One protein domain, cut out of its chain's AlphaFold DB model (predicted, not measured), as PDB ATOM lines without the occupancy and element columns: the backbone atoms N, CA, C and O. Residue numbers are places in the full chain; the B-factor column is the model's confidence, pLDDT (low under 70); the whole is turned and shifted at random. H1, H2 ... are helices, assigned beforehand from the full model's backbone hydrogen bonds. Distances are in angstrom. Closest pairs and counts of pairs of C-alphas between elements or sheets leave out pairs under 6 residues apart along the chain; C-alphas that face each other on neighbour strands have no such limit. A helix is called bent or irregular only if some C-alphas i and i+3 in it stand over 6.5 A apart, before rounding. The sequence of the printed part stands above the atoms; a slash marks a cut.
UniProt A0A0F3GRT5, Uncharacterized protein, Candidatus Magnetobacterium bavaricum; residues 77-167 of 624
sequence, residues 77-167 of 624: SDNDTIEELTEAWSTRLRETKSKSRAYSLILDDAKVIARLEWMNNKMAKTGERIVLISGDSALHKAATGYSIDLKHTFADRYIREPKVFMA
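What this domain is: This is residues 77 to 167 of the 624 residues of an uncharacterized protein of Candidatus Magnetobacterium bavaricum (UniProt A0A0F3GRT5). Two long helices, H1 and H2, cross near their middles as a skewed X, and on one side of the crossing the short helices H3 and H4 touch each other, with H3 packing on the last residues of H1. The small helix H5 lies away from the other helices, near the end of the printed part, while residues 122 to 127, of which 122 to 126 belong to H2, stick out. The printed part has 91 residues with five named helices, H1 to H5 in chain order, and no named strand; the class is all helix. It is compact, with a radius of gyration of the C-alphas of 13.1 A and spans of 40 by 38 by 22 A.

How they stand to each other: H1, residues 77 to 96, touches H2, residues 103 to 126, at a steep tilt of 53 degrees, opposite ways; their closest C-alphas, Leu 85 and Ala 114, are 4.9 A apart. H2 is irregular: C-alphas 122 and 125 are 7.2 A apart. With residues 92 to 96 alone, H1 touches H3, residues 137 to 144, the closest C-alphas being Thr 96 and Ala 138 at 5.1 A. H3 touches H4, residues 154 to 158, with the C-alphas of Ala 143 and Ala 155 closest at 4.8 A. H2 and H4 are close but not clearly touching, their closest C-alphas, Leu 116 and Tyr 158, 7.7 A apart. H5, residues 162 to 166, is apart from H4. Residues 132 to 133 pair with 159 to 160, parallel. In H3 and H4 every O i to N i+4 pair is within hydrogen-bond range; in H1 15 of 16 are, in H2 18 of 20, and in H5 0 of 1, with 2 of 2 O i to N i+3 pairs.

Where its parts are: H1 begins at C-alpha 77 (192.963, 229.401, 349.753) and is 29.1 A long. H2, 35.7 A, ends at C-alpha 126 (204.430, 229.270, 332.200). H3 is 10.4 A, H4 5.8 A and H5 7.3 A, ending at C-alpha 166 (230.028, 226.374, 340.237).

The domain as a whole: The two C-alphas farthest apart, Ser 100 and Thr 126, are 41.2 A apart. The printed part has no cut and no long link. Mean pLDDT of the printed part is 76.4; residues 98 to 101, 104 to 105, 127 to 128, 133 to 137 and 160 to 167 are under 70.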
ATOM      1  N   SER A  77     192.673 230.735 350.284       84.94
ATOM      2  CA  SER A  77     192.963 229.401 349.753       84.94
ATOM      3  C   SER A  77     194.461 229.170 349.540       84.94
ATOM      4  O   SER A  77     194.949 228.071 349.795       84.94
ATOM      5  N   ASP A  78     195.198 230.180 349.077       83.88
ATOM      6  CA  ASP A  78     196.646 230.118 348.902       83.88
ATOM      7  C   ASP A  78     197.367 230.012 350.247       83.88
ATOM      8  O   ASP A  78     198.298 229.218 350.377       83.88
ATOM      9  N   ASN A  79     196.917 230.763 351.255       81.81
ATOM     10  CA  ASN A  79     197.485 230.687 352.601       81.81
ATOM     11  C   ASN A  79     197.201 229.336 353.266       81.81
ATOM     12  O   ASN A  79     198.135 228.729 353.780       81.81
ATOM     13  N   ASP A  80     195.970 228.829 353.164       87.94
ATOM     14  CA  ASP A  80     195.595 227.504 353.673       87.94
ATOM     15  C   ASP A  80     196.471 226.413 353.011       87.94
ATOM     16  O   ASP A  80     197.038 225.556 353.686       87.94
ATOM     17  N   THR A  81     196.707 226.512 351.694       89.12
ATOM     18  CA  THR A  81     197.596 225.588 350.961       89.12
ATOM     19  C   THR A  81     199.052 225.677 351.438       89.12
ATOM     20  O   THR A  81     199.736 224.661 351.568       89.12
ATOM     21  N   ILE A  82     199.569 226.886 351.678       88.56
ATOM     22  CA  ILE A  82     200.942 227.081 352.171       88.56
ATOM     23  C   ILE A  82     201.088 226.538 353.599       88.56
ATOM     24  O   ILE A  82     202.132 225.965 353.920       88.56
ATOM     25  N   GLU A  83     200.073 226.690 354.448       89.75
ATOM     26  CA  GLU A  83     200.055 226.130 355.803       89.75
ATOM     27  C   GLU A  83     200.069 224.596 355.775       89.75
ATOM     28  O   GLU A  83     200.933 223.991 356.414       89.75
ATOM     29  N   GLU A  84     199.228 223.967 354.949       93.31
ATOM     30  CA  GLU A  84     199.226 222.508 354.748       93.31
ATOM     31  C   GLU A  84     200.595 221.991 354.270       93.31
ATOM     32  O   GLU A  84     201.148 221.024 354.808       93.31
ATOM     33  N   LEU A  85     201.196 222.672 353.288       94.19
ATOM     34  CA  LEU A  85     202.541 222.348 352.810       94.19
ATOM     35  C   LEU A  85     203.594 222.540 353.909       94.19
ATOM     36  O   LEU A  85     204.518 221.731 354.025       94.19
ATOM     37  N   THR A  86     203.458 223.572 354.741       91.88
ATOM     38  CA  THR A  86     204.372 223.847 355.859       91.88
ATOM     39  C   THR A  86     204.333 222.717 356.880       91.88
ATOM     40  O   THR A  86     205.387 222.241 357.308       91.88
ATOM     41  N   GLU A  87     203.149 222.229 357.249       92.38
ATOM     42  CA  GLU A  87     203.020 221.093 358.163       92.38
ATOM     43  C   GLU A  87     203.652 219.824 357.582       92.38
ATOM     44  O   GLU A  87     204.444 219.151 358.262       92.38
ATOM     45  N   ALA A  88     203.388 219.543 356.305       92.56
ATOM     46  CA  ALA A  88     203.942 218.390 355.609       92.56
ATOM     47  C   ALA A  88     205.482 218.447 355.538       92.56
ATOM     48  O   ALA A  88     206.163 217.468 355.860       92.56
ATOM     49  N   TRP A  89     206.060 219.602 355.194       93.25
ATOM     50  CA  TRP A  89     207.515 219.797 355.187       93.25
ATOM     51  C   TRP A  89     208.131 219.771 356.581       93.25
ATOM     52  O   TRP A  89     209.221 219.221 356.747       93.25
ATOM     53  N   SER A  90     207.437 220.273 357.604       90.56
ATOM     54  CA  SER A  90     207.914 220.197 358.989       90.56
ATOM     55  C   SER A  90     208.060 218.752 359.466       90.56
ATOM     56  O   SER A  90     208.939 218.448 360.272       90.56
ATOM     57  N   THR A  91     207.200 217.856 358.976       91.00
ATOM     58  CA  THR A  91     207.235 216.429 359.306       91.00
ATOM     59  C   THR A  91     208.422 215.767 358.615       91.00
ATOM     60  O   THR A  91     209.271 215.195 359.293       91.00
ATOM     61  N   ARG A  92     208.580 215.973 357.300       91.25
ATOM     62  CA  ARG A  92     209.724 215.453 356.526       91.25
ATOM     63  C   ARG A  92     211.071 215.940 357.069       91.25
ATOM     64  O   ARG A  92     212.019 215.172 357.181       91.25
ATOM     65  N   LEU A  93     211.164 217.212 357.457       83.56
ATOM     66  CA  LEU A  93     212.400 217.781 358.003       83.56
ATOM     67  C   LEU A  93     212.717 217.296 359.418       83.56
ATOM     68  O   LEU A  93     213.885 217.273 359.796       83.56
ATOM     69  N   ARG A  94     211.716 216.895 360.208       84.44
ATOM     70  CA  ARG A  94     211.941 216.277 361.524       84.44
ATOM     71  C   ARG A  94     212.580 214.897 361.418       84.44
ATOM     72  O   ARG A  94     213.299 214.504 362.331       84.44
ATOM     73  N   GLU A  95     212.337 214.187 360.322       83.25
ATOM     74  CA  GLU A  95     212.934 212.875 360.067       83.25
ATOM     75  C   GLU A  95     214.415 212.981 359.680       83.25
ATOM     76  O   GLU A  95     215.190 212.070 359.958       83.25
ATOM     77  N   THR A  96     214.831 214.106 359.087       75.25
ATOM     78  CA  THR A  96     216.202 214.295 358.587       75.25
ATOM     79  C   THR A  96     217.073 215.203 359.453       75.25
ATOM     80  O   THR A  96     218.300 215.111 359.388       75.25
ATOM     81  N   LYS A  97     216.482 216.085 360.270       73.00
ATOM     82  CA  LYS A  97     217.219 216.983 361.172       73.00
ATOM     83  C   LYS A  97     217.486 216.344 362.531       73.00
ATOM     84  O   LYS A  97     216.683 215.583 363.060       73.00
ATOM     85  N   SER A  98     218.613 216.721 363.141       67.38
ATOM     86  CA  SER A  98     218.964 216.283 364.497       67.38
ATOM     87  C   SER A  98     217.855 216.610 365.502       67.38
ATOM     88  O   SER A  98     217.393 217.753 365.574       67.38
ATOM     89  N   LYS A  99     217.529 215.636 366.361       68.00
ATOM     90  CA  LYS A  99     216.564 215.768 367.468       68.00
ATOM     91  C   LYS A  99     216.933 216.861 368.482       68.00
ATOM     92  O   LYS A  99     216.087 217.263 369.270       68.00
ATOM     93  N   SER A 100     218.180 217.335 368.473       52.81
ATOM     94  CA  SER A 100     218.656 218.422 369.337       52.81
ATOM     95  C   SER A 100     218.364 219.832 368.806       52.81
ATOM     96  O   SER A 100     218.588 220.800 369.532       52.81
ATOM     97  N   ARG A 101     217.892 219.991 367.558       58.44
ATOM     98  CA  ARG A 101     217.580 221.318 366.998       58.44
ATOM     99  C   ARG A 101     216.247 221.851 367.529       58.44
ATOM    100  O   ARG A 101     215.277 221.113 367.672       58.44
ATOM    101  N   ALA A 102     216.195 223.162 367.771       70.00
ATOM    102  CA  ALA A 102     214.973 223.842 368.186       70.00
ATOM    103  C   ALA A 102     213.871 223.709 367.121       70.00
ATOM    104  O   ALA A 102     214.122 223.900 365.930       70.00
ATOM    105  N   TYR A 103     212.642 223.427 367.563       71.31
ATOM    106  CA  TYR A 103     211.480 223.226 366.690       71.31
ATOM    107  C   TYR A 103     211.199 224.424 365.769       71.31
ATOM    108  O   TYR A 103     210.852 224.238 364.606       71.31
ATOM    109  N   SER A 104     211.421 225.646 366.260       65.19
ATOM    110  CA  SER A 104     211.245 226.880 365.486       65.19
ATOM    111  C   SER A 104     212.097 226.913 364.213       65.19
ATOM    112  O   SER A 104     211.582 227.248 363.156       65.19
ATOM    113  N   LEU A 105     213.354 226.462 364.270       64.44
ATOM    114  CA  LEU A 105     214.246 226.424 363.102       64.44
ATOM    115  C   LEU A 105     213.808 225.389 362.058       64.44
ATOM    116  O   LEU A 105     214.061 225.545 360.868       64.44
ATOM    117  N   ILE A 106     213.172 224.301 362.494       74.81
ATOM    118  CA  ILE A 106     212.600 223.309 361.575       74.81
ATOM    119  C   ILE A 106     211.369 223.897 360.885       74.81
ATOM    120  O   ILE A 106     211.197 223.713 359.683       74.81
ATOM    121  N   LEU A 107     210.540 224.612 361.647       78.25
ATOM    122  CA  LEU A 107     209.329 225.249 361.153       78.25
ATOM    123  C   LEU A 107     209.632 226.371 360.151       78.25
ATOM    124  O   LEU A 107     208.940 226.479 359.144       78.25
ATOM    125  N   ASP A 108     210.666 227.174 360.390       75.50
ATOM    126  CA  ASP A 108     211.049 228.253 359.477       75.50
ATOM    127  C   ASP A 108     211.550 227.704 358.133       75.50
ATOM    128  O   ASP A 108     211.088 228.144 357.079       75.50
ATOM    129  N   ASP A 109     212.383 226.660 358.148       79.75
ATOM    130  CA  ASP A 109     212.802 225.993 356.910       79.75
ATOM    131  C   ASP A 109     211.628 225.297 356.204       79.75
ATOM    132  O   ASP A 109     211.546 225.311 354.974       79.75
ATOM    133  N   ALA A 110     210.675 224.741 356.958       86.06
ATOM    134  CA  ALA A 110     209.464 224.160 356.388       86.06
ATOM    135  C   ALA A 110     208.609 225.207 355.658       86.06
ATOM    136  O   ALA A 110     208.156 224.939 354.549       86.06
ATOM    137  N   LYS A 111     208.448 226.411 356.226       83.25
ATOM    138  CA  LYS A 111     207.733 227.526 355.578       83.25
ATOM    139  C   LYS A 111     208.400 227.943 354.268       83.25
ATOM    140  O   LYS A 111     207.713 228.203 353.283       83.25
ATOM    141  N   VAL A 112     209.734 227.995 354.240       80.81
ATOM    142  CA  VAL A 112     210.496 228.352 353.031       80.81
ATOM    143  C   VAL A 112     210.269 227.325 351.922       80.81
ATOM    144  O   VAL A 112     209.960 227.706 350.792       80.81
ATOM    145  N   ILE A 113     210.373 226.028 352.232       88.44
ATOM    146  CA  ILE A 113     210.167 224.974 351.232       88.44
ATOM    147  C   ILE A 113     208.698 224.897 350.792       88.44
ATOM    148  O   ILE A 113     208.428 224.769 349.599       88.44
ATOM    149  N   ALA A 114     207.752 225.051 351.718       90.50
ATOM    150  CA  ALA A 114     206.325 225.090 351.409       90.50
ATOM    151  C   ALA A 114     205.982 226.218 350.431       90.50
ATOM    152  O   ALA A 114     205.282 226.009 349.440       90.50
ATOM    153  N   ARG A 115     206.542 227.411 350.659       85.50
ATOM    154  CA  ARG A 115     206.352 228.547 349.759       85.50
ATOM    155  C   ARG A 115     207.007 228.306 348.401       85.50
ATOM    156  O   ARG A 115     206.387 228.594 347.384       85.50
ATOM    157  N   LEU A 116     208.207 227.725 348.364       88.69
ATOM    158  CA  LEU A 116     208.875 227.337 347.117       88.69
ATOM    159  C   LEU A 116     208.031 226.351 346.294       88.69
ATOM    160  O   LEU A 116     207.910 226.518 345.080       88.69
ATOM    161  N   GLU A 117     207.452 225.337 346.936       92.56
ATOM    162  CA  GLU A 117     206.565 224.366 346.288       92.56
ATOM    163  C   GLU A 117     205.310 225.044 345.735       92.56
ATOM    164  O   GLU A 117     204.999 224.900 344.552       92.56
ATOM    165  N   TRP A 118     204.635 225.851 346.556       92.50
ATOM    166  CA  TRP A 118     203.441 226.584 346.145       92.50
ATOM    167  C   TRP A 118     203.717 227.506 344.944       92.50
ATOM    168  O   TRP A 118     202.983 227.460 343.952       92.50
ATOM    169  N   MET A 119     204.810 228.279 344.970       86.12
ATOM    170  CA  MET A 119     205.171 229.175 343.862       86.12
ATOM    171  C   MET A 119     205.430 228.393 342.570       86.12
ATOM    172  O   MET A 119     204.909 228.750 341.513       86.12
ATOM    173  N   ASN A 120     206.186 227.295 342.648       87.06
ATOM    174  CA  ASN A 120     206.470 226.454 341.487       87.06
ATOM    175  C   ASN A 120     205.214 225.779 340.924       87.06
ATOM    176  O   ASN A 120     205.085 225.661 339.706       87.06
ATOM    177  N   ASN A 121     204.258 225.404 341.774       88.19
ATOM    178  CA  ASN A 121     202.974 224.863 341.334       88.19
ATOM    179  C   ASN A 121     202.144 225.909 340.575       88.19
ATOM    180  O   ASN A 121     201.544 225.593 339.545       88.19
ATOM    181  N   LYS A 122     202.147 227.171 341.024       85.56
ATOM    182  CA  LYS A 122     201.472 228.273 340.312       85.56
ATOM    183  C   LYS A 122     202.142 228.591 338.972       85.56
ATOM    184  O   LYS A 122     201.452 228.881 337.996       85.56
ATOM    185  N   MET A 123     203.467 228.491 338.915       80.25
ATOM    186  CA  MET A 123     204.272 228.818 337.733       80.25
ATOM    187  C   MET A 123     204.425 227.661 336.740       80.25
ATOM    188  O   MET A 123     204.884 227.867 335.619       80.25
ATOM    189  N   ALA A 124     203.982 226.451 337.089       79.50
ATOM    190  CA  ALA A 124     204.122 225.274 336.232       79.50
ATOM    191  C   ALA A 124     203.562 225.481 334.808       79.50
ATOM    192  O   ALA A 124     204.092 224.924 333.847       79.50
ATOM    193  N   LYS A 125     202.518 226.311 334.658       72.81
ATOM    194  CA  LYS A 125     201.876 226.612 333.366       72.81
ATOM    195  C   LYS A 125     202.709 227.512 332.449       72.81
ATOM    196  O   LYS A 125     202.535 227.426 331.238       72.81
ATOM    197  N   THR A 126     203.582 228.361 332.993       70.56
ATOM    198  CA  THR A 126     204.430 229.270 332.200       70.56
ATOM    199  C   THR A 126     205.754 228.625 331.792       70.56
ATOM    200  O   THR A 126     206.526 229.220 331.047       70.56
ATOM    201  N   GLY A 127     206.016 227.388 332.233       62.69
ATOM    202  CA  GLY A 127     207.271 226.682 331.964       62.69
ATOM    203  C   GLY A 127     208.460 227.223 332.766       62.69
ATOM    204  O   GLY A 127     209.600 226.827 332.524       62.69
ATOM    205  N   GLU A 128     208.204 228.104 333.729       69.62
ATOM    206  CA  GLU A 128     209.213 228.727 334.578       69.62
ATOM    207  C   GLU A 128     209.253 228.050 335.949       69.62
ATOM    208  O   GLU A 128     208.276 227.454 336.404       69.62
ATOM    209  N   ARG A 129     210.401 228.139 336.627       72.56
ATOM    210  CA  ARG A 129     210.573 227.585 337.972       72.56
ATOM    211  C   ARG A 129     211.475 228.446 338.835       72.56
ATOM    212  O   ARG A 129     212.444 229.029 338.350       72.56
ATOM    213  N   ILE A 130     211.187 228.440 340.126       74.44
ATOM    214  CA  ILE A 130     212.038 228.984 341.177       74.44
ATOM    215  C   ILE A 130     212.803 227.830 341.795       74.44
ATOM    216  O   ILE A 130     212.273 226.743 342.019       74.44
ATOM    217  N   VAL A 131     214.072 228.076 342.074       72.06
ATOM    218  CA  VAL A 131     214.967 227.079 342.630       72.06
ATOM    219  C   VAL A 131     215.608 227.654 343.881       72.06
ATOM    220  O   VAL A 131     216.144 228.760 343.850       72.06
ATOM    221  N   LEU A 132     215.562 226.898 344.973       71.69
ATOM    222  CA  LEU A 132     216.240 227.238 346.214       71.69
ATOM    223  C   LEU A 132     217.670 226.710 346.183       71.69
ATOM    224  O   LEU A 132     217.903 225.522 345.970       71.69
ATOM    225  N   ILE A 133     218.626 227.593 346.451       64.81
ATOM    226  CA  ILE A 133     220.022 227.220 346.657       64.81
ATOM    227  C   ILE A 133     220.232 227.058 348.159       64.81
ATOM    228  O   ILE A 133     220.104 228.030 348.899       64.81
ATOM    229  N   SER A 134     220.533 225.845 348.617       62.59
ATOM    230  CA  SER A 134     220.713 225.566 350.047       62.59
ATOM    231  C   SER A 134     221.882 224.623 350.295       62.59
ATOM    232  O   SER A 134     222.052 223.640 349.578       62.59
ATOM    233  N   GLY A 135     222.684 224.926 351.318       55.06
ATOM    234  CA  GLY A 135     223.740 224.045 351.825       55.06
ATOM    235  C   GLY A 135     223.287 223.120 352.962       55.06
ATOM    236  O   GLY A 135     224.104 222.356 353.464       55.06
ATOM    237  N   ASP A 136     222.021 223.182 353.399       63.97
ATOM    238  CA  ASP A 136     221.530 222.319 354.482       63.97
ATOM    239  C   ASP A 136     221.255 220.905 353.947       63.97
ATOM    240  O   ASP A 136     220.277 220.656 353.235       63.97
ATOM    241  N   SER A 137     222.117 219.957 354.313       62.34
ATOM    242  CA  SER A 137     221.996 218.553 353.912       62.34
ATOM    243  C   SER A 137     220.691 217.895 354.373       62.34
ATOM    244  O   SER A 137     220.202 216.984 353.705       62.34
ATOM    245  N   ALA A 138     220.079 218.357 355.467       71.06
ATOM    246  CA  ALA A 138     218.805 217.828 355.936       71.06
ATOM    247  C   ALA A 138     217.630 218.288 355.059       71.06
ATOM    248  O   ALA A 138     216.696 217.508 354.856       71.06
ATOM    249  N   LEU A 139     217.699 219.504 354.496       72.75
ATOM    250  CA  LEU A 139     216.743 219.979 353.486       72.75
ATOM    251  C   LEU A 139     216.850 219.146 352.207       72.75
ATOM    252  O   LEU A 139     215.832 218.691 351.690       72.75
ATOM    253  N   HIS A 140     218.076 218.888 351.741       72.31
ATOM    254  CA  HIS A 140     218.316 218.025 350.579       72.31
ATOM    255  C   HIS A 140     217.779 216.617 350.797       72.31
ATOM    256  O   HIS A 140     216.971 216.154 350.002       72.31
ATOM    257  N   LYS A 141     218.129 215.970 351.916       74.44
ATOM    258  CA  LYS A 141     217.626 214.629 352.257       74.44
ATOM    259  C   LYS A 141     216.097 214.578 352.313       74.44
ATOM    260  O   LYS A 141     215.500 213.667 351.744       74.44
ATOM    261  N   ALA A 142     215.462 215.563 352.952       84.38
ATOM    262  CA  ALA A 142     214.002 215.623 353.045       84.38
ATOM    263  C   ALA A 142     213.354 215.793 351.662       84.38
ATOM    264  O   ALA A 142     212.324 215.186 351.379       84.38
ATOM    265  N   ALA A 143     213.971 216.588 350.787       85.62
ATOM    266  CA  ALA A 143     213.478 216.832 349.440       85.62
ATOM    267  C   ALA A 143     213.737 215.683 348.460       85.62
ATOM    268  O   ALA A 143     212.922 215.455 347.568       85.62
ATOM    269  N   THR A 144     214.824 214.930 348.625       83.56
ATOM    270  CA  THR A 144     215.063 213.686 347.879       83.56
ATOM    271  C   THR A 144     214.042 212.615 348.270       83.56
ATOM    272  O   THR A 144     213.594 211.853 347.420       83.56
ATOM    273  N   GLY A 145     213.608 212.592 349.535       83.12
ATOM    274  CA  GLY A 145     212.553 211.691 350.011       83.12
ATOM    275  C   GLY A 145     211.148 211.998 349.472       83.12
ATOM    276  O   GLY A 145     210.241 211.188 349.650       83.12
ATOM    277  N   TYR A 146     210.944 213.138 348.803       92.00
ATOM    278  CA  TYR A 146     209.645 213.552 348.274       92.00
ATOM    279  C   TYR A 146     209.626 213.494 346.742       92.00
ATOM    280  O   TYR A 146     210.255 214.304 346.066       92.00
ATOM    281  N   SER A 147     208.894 212.529 346.185       88.25
ATOM    282  CA  SER A 147     208.695 212.399 344.734       88.25
ATOM    283  C   SER A 147     207.578 213.328 344.257       88.25
ATOM    284  O   SER A 147     206.464 213.240 344.767       88.25
ATOM    285  N   ILE A 148     207.861 214.189 343.273       82.44
ATOM    286  CA  ILE A 148     206.845 215.079 342.673       82.44
ATOM    287  C   ILE A 148     206.229 214.432 341.430       82.44
ATOM    288  O   ILE A 148     205.065 214.656 341.107       82.44
ATOM    289  N   ASP A 149     207.015 213.629 340.711       82.31
ATOM    290  CA  ASP A 149     206.554 212.854 339.567       82.31
ATOM    291  C   ASP A 149     207.266 211.493 339.501       82.31
ATOM    292  O   ASP A 149     208.139 211.189 340.313       82.31
ATOM    293  N   LEU A 150     206.891 210.658 338.526       76.50
ATOM    294  CA  LEU A 150     207.429 209.300 338.348       76.50
ATOM    295  C   LEU A 150     208.948 209.242 338.099       76.50
ATOM    296  O   LEU A 150     209.520 208.156 338.104       76.50
ATOM    297  N   LYS A 151     209.586 210.375 337.796       76.75
ATOM    298  CA  LYS A 151     210.987 210.464 337.374       76.75
ATOM    299  C   LYS A 151     211.826 211.408 338.234       76.75
ATOM    300  O   LYS A 151     213.047 211.344 338.126       76.75
ATOM    301  N   HIS A 152     211.214 212.280 339.033       77.12
ATOM    302  CA  HIS A 152     211.924 213.343 339.737       77.12
ATOM    303  C   HIS A 152     211.430 213.531 341.171       77.12
ATOM    304  O   HIS A 152     210.229 213.602 341.457       77.12
ATOM    305  N   THR A 153     212.397 213.724 342.057       85.38
ATOM    306  CA  THR A 153     212.208 214.180 343.431       85.38
ATOM    307  C   THR A 153     212.116 215.704 343.505       85.38
ATOM    308  O   THR A 153     212.435 216.432 342.556       85.38
ATOM    309  N   PHE A 154     211.698 216.213 344.661       87.06
ATOM    310  CA  PHE A 154     211.652 217.642 344.936       87.06
ATOM    311  C   PHE A 154     213.030 218.288 344.897       87.06
ATOM    312  O   PHE A 154     213.186 219.387 344.354       87.06
ATOM    313  N   ALA A 155     214.044 217.559 345.361       78.81
ATOM    314  CA  ALA A 155     215.431 217.967 345.209       78.81
ATOM    315  C   ALA A 155     215.801 218.128 343.723       78.81
ATOM    316  O   ALA A 155     216.278 219.190 343.321       78.81
ATOM    317  N   ASP A 156     215.475 217.149 342.872       71.56
ATOM    318  CA  ASP A 156     215.834 217.174 341.444       71.56
ATOM    319  C   ASP A 156     215.275 218.402 340.715       71.56
ATOM    320  O   ASP A 156     215.926 218.985 339.837       71.56
ATOM    321  N   ARG A 157     214.077 218.860 341.092       73.50
ATOM    322  CA  ARG A 157     213.412 219.970 340.398       73.50
ATOM    323  C   ARG A 157     213.674 221.347 340.988       73.50
ATOM    324  O   ARG A 157     213.850 222.276 340.194       73.50
ATOM    325  N   TYR A 158     213.704 221.474 342.315       82.00
ATOM    326  CA  TYR A 158     213.547 222.774 342.977       82.00
ATOM    327  C   TYR A 158     214.612 223.102 344.016       82.00
ATOM    328  O   TYR A 158     214.692 224.260 344.421       82.00
ATOM    329  N   ILE A 159     215.467 222.156 344.411       74.25
ATOM    330  CA  ILE A 159     216.585 222.445 345.316       74.25
ATOM    331  C   ILE A 159     217.901 222.248 344.578       74.25
ATOM    332  O   ILE A 159     218.080 221.319 343.795       74.25
ATOM    333  N   ARG A 160     218.845 223.156 344.783       61.62
ATOM    334  CA  ARG A 160     220.201 223.020 344.265       61.62
ATOM    335  C   ARG A 160     221.181 223.172 345.394       61.62
ATOM    336  O   ARG A 160     221.056 224.047 346.249       61.62
ATOM    337  N   GLU A 161     222.185 222.313 345.371       53.78
ATOM    338  CA  GLU A 161     223.371 222.582 346.153       53.78
ATOM    339  C   GLU A 161     224.055 223.827 345.573       53.78
ATOM    340  O   GLU A 161     224.054 224.006 344.347       53.78
ATOM    341  N   PRO A 162     224.695 224.663 346.407       49.72
ATOM    342  CA  PRO A 162     225.562 225.741 345.940       49.72
ATOM    343  C   PRO A 162     226.557 225.268 344.865       49.72
ATOM    344  O   PRO A 162     226.865 226.011 343.936       49.72
ATOM    345  N   LYS A 163     226.951 223.983 344.930       44.16
ATOM    346  CA  LYS A 163     227.779 223.254 343.957       44.16
ATOM    347  C   LYS A 163     227.298 223.358 342.501       44.16
ATOM    348  O   LYS A 163     228.119 223.371 341.592       44.16
ATOM    349  N   VAL A 164     225.988 223.471 342.251       40.41
ATOM    350  CA  VAL A 164     225.417 223.515 340.887       40.41
ATOM    351  C   VAL A 164     225.695 224.847 340.177       40.41
ATOM    352  O   VAL A 164     225.748 224.899 338.951       40.41
ATOM    353  N   PHE A 165     225.943 225.920 340.930       40.81
ATOM    354  CA  PHE A 165     226.276 227.240 340.382       40.81
ATOM    355  C   PHE A 165     227.781 227.426 340.159       40.81
ATOM    356  O   PHE A 165     228.210 228.463 339.662       40.81
ATOM    357  N   MET A 166     228.580 226.398 340.456       37.78
ATOM    358  CA  MET A 166     230.028 226.374 340.237       37.78
ATOM    359  C   MET A 166     230.418 225.884 338.826       37.78
ATOM    360  O   MET A 166     231.583 225.594 338.583       37.78
ATOM    361  N   ALA A 167     229.444 225.816 337.903       34.53
ATOM    362  CA  ALA A 167     229.587 225.621 336.455       34.53
ATOM    363  C   ALA A 167     230.663 224.604 336.019       34.53
ATOM    364  O   ALA A 167     231.682 224.961 335.440       34.53
TER     365      ALA A 167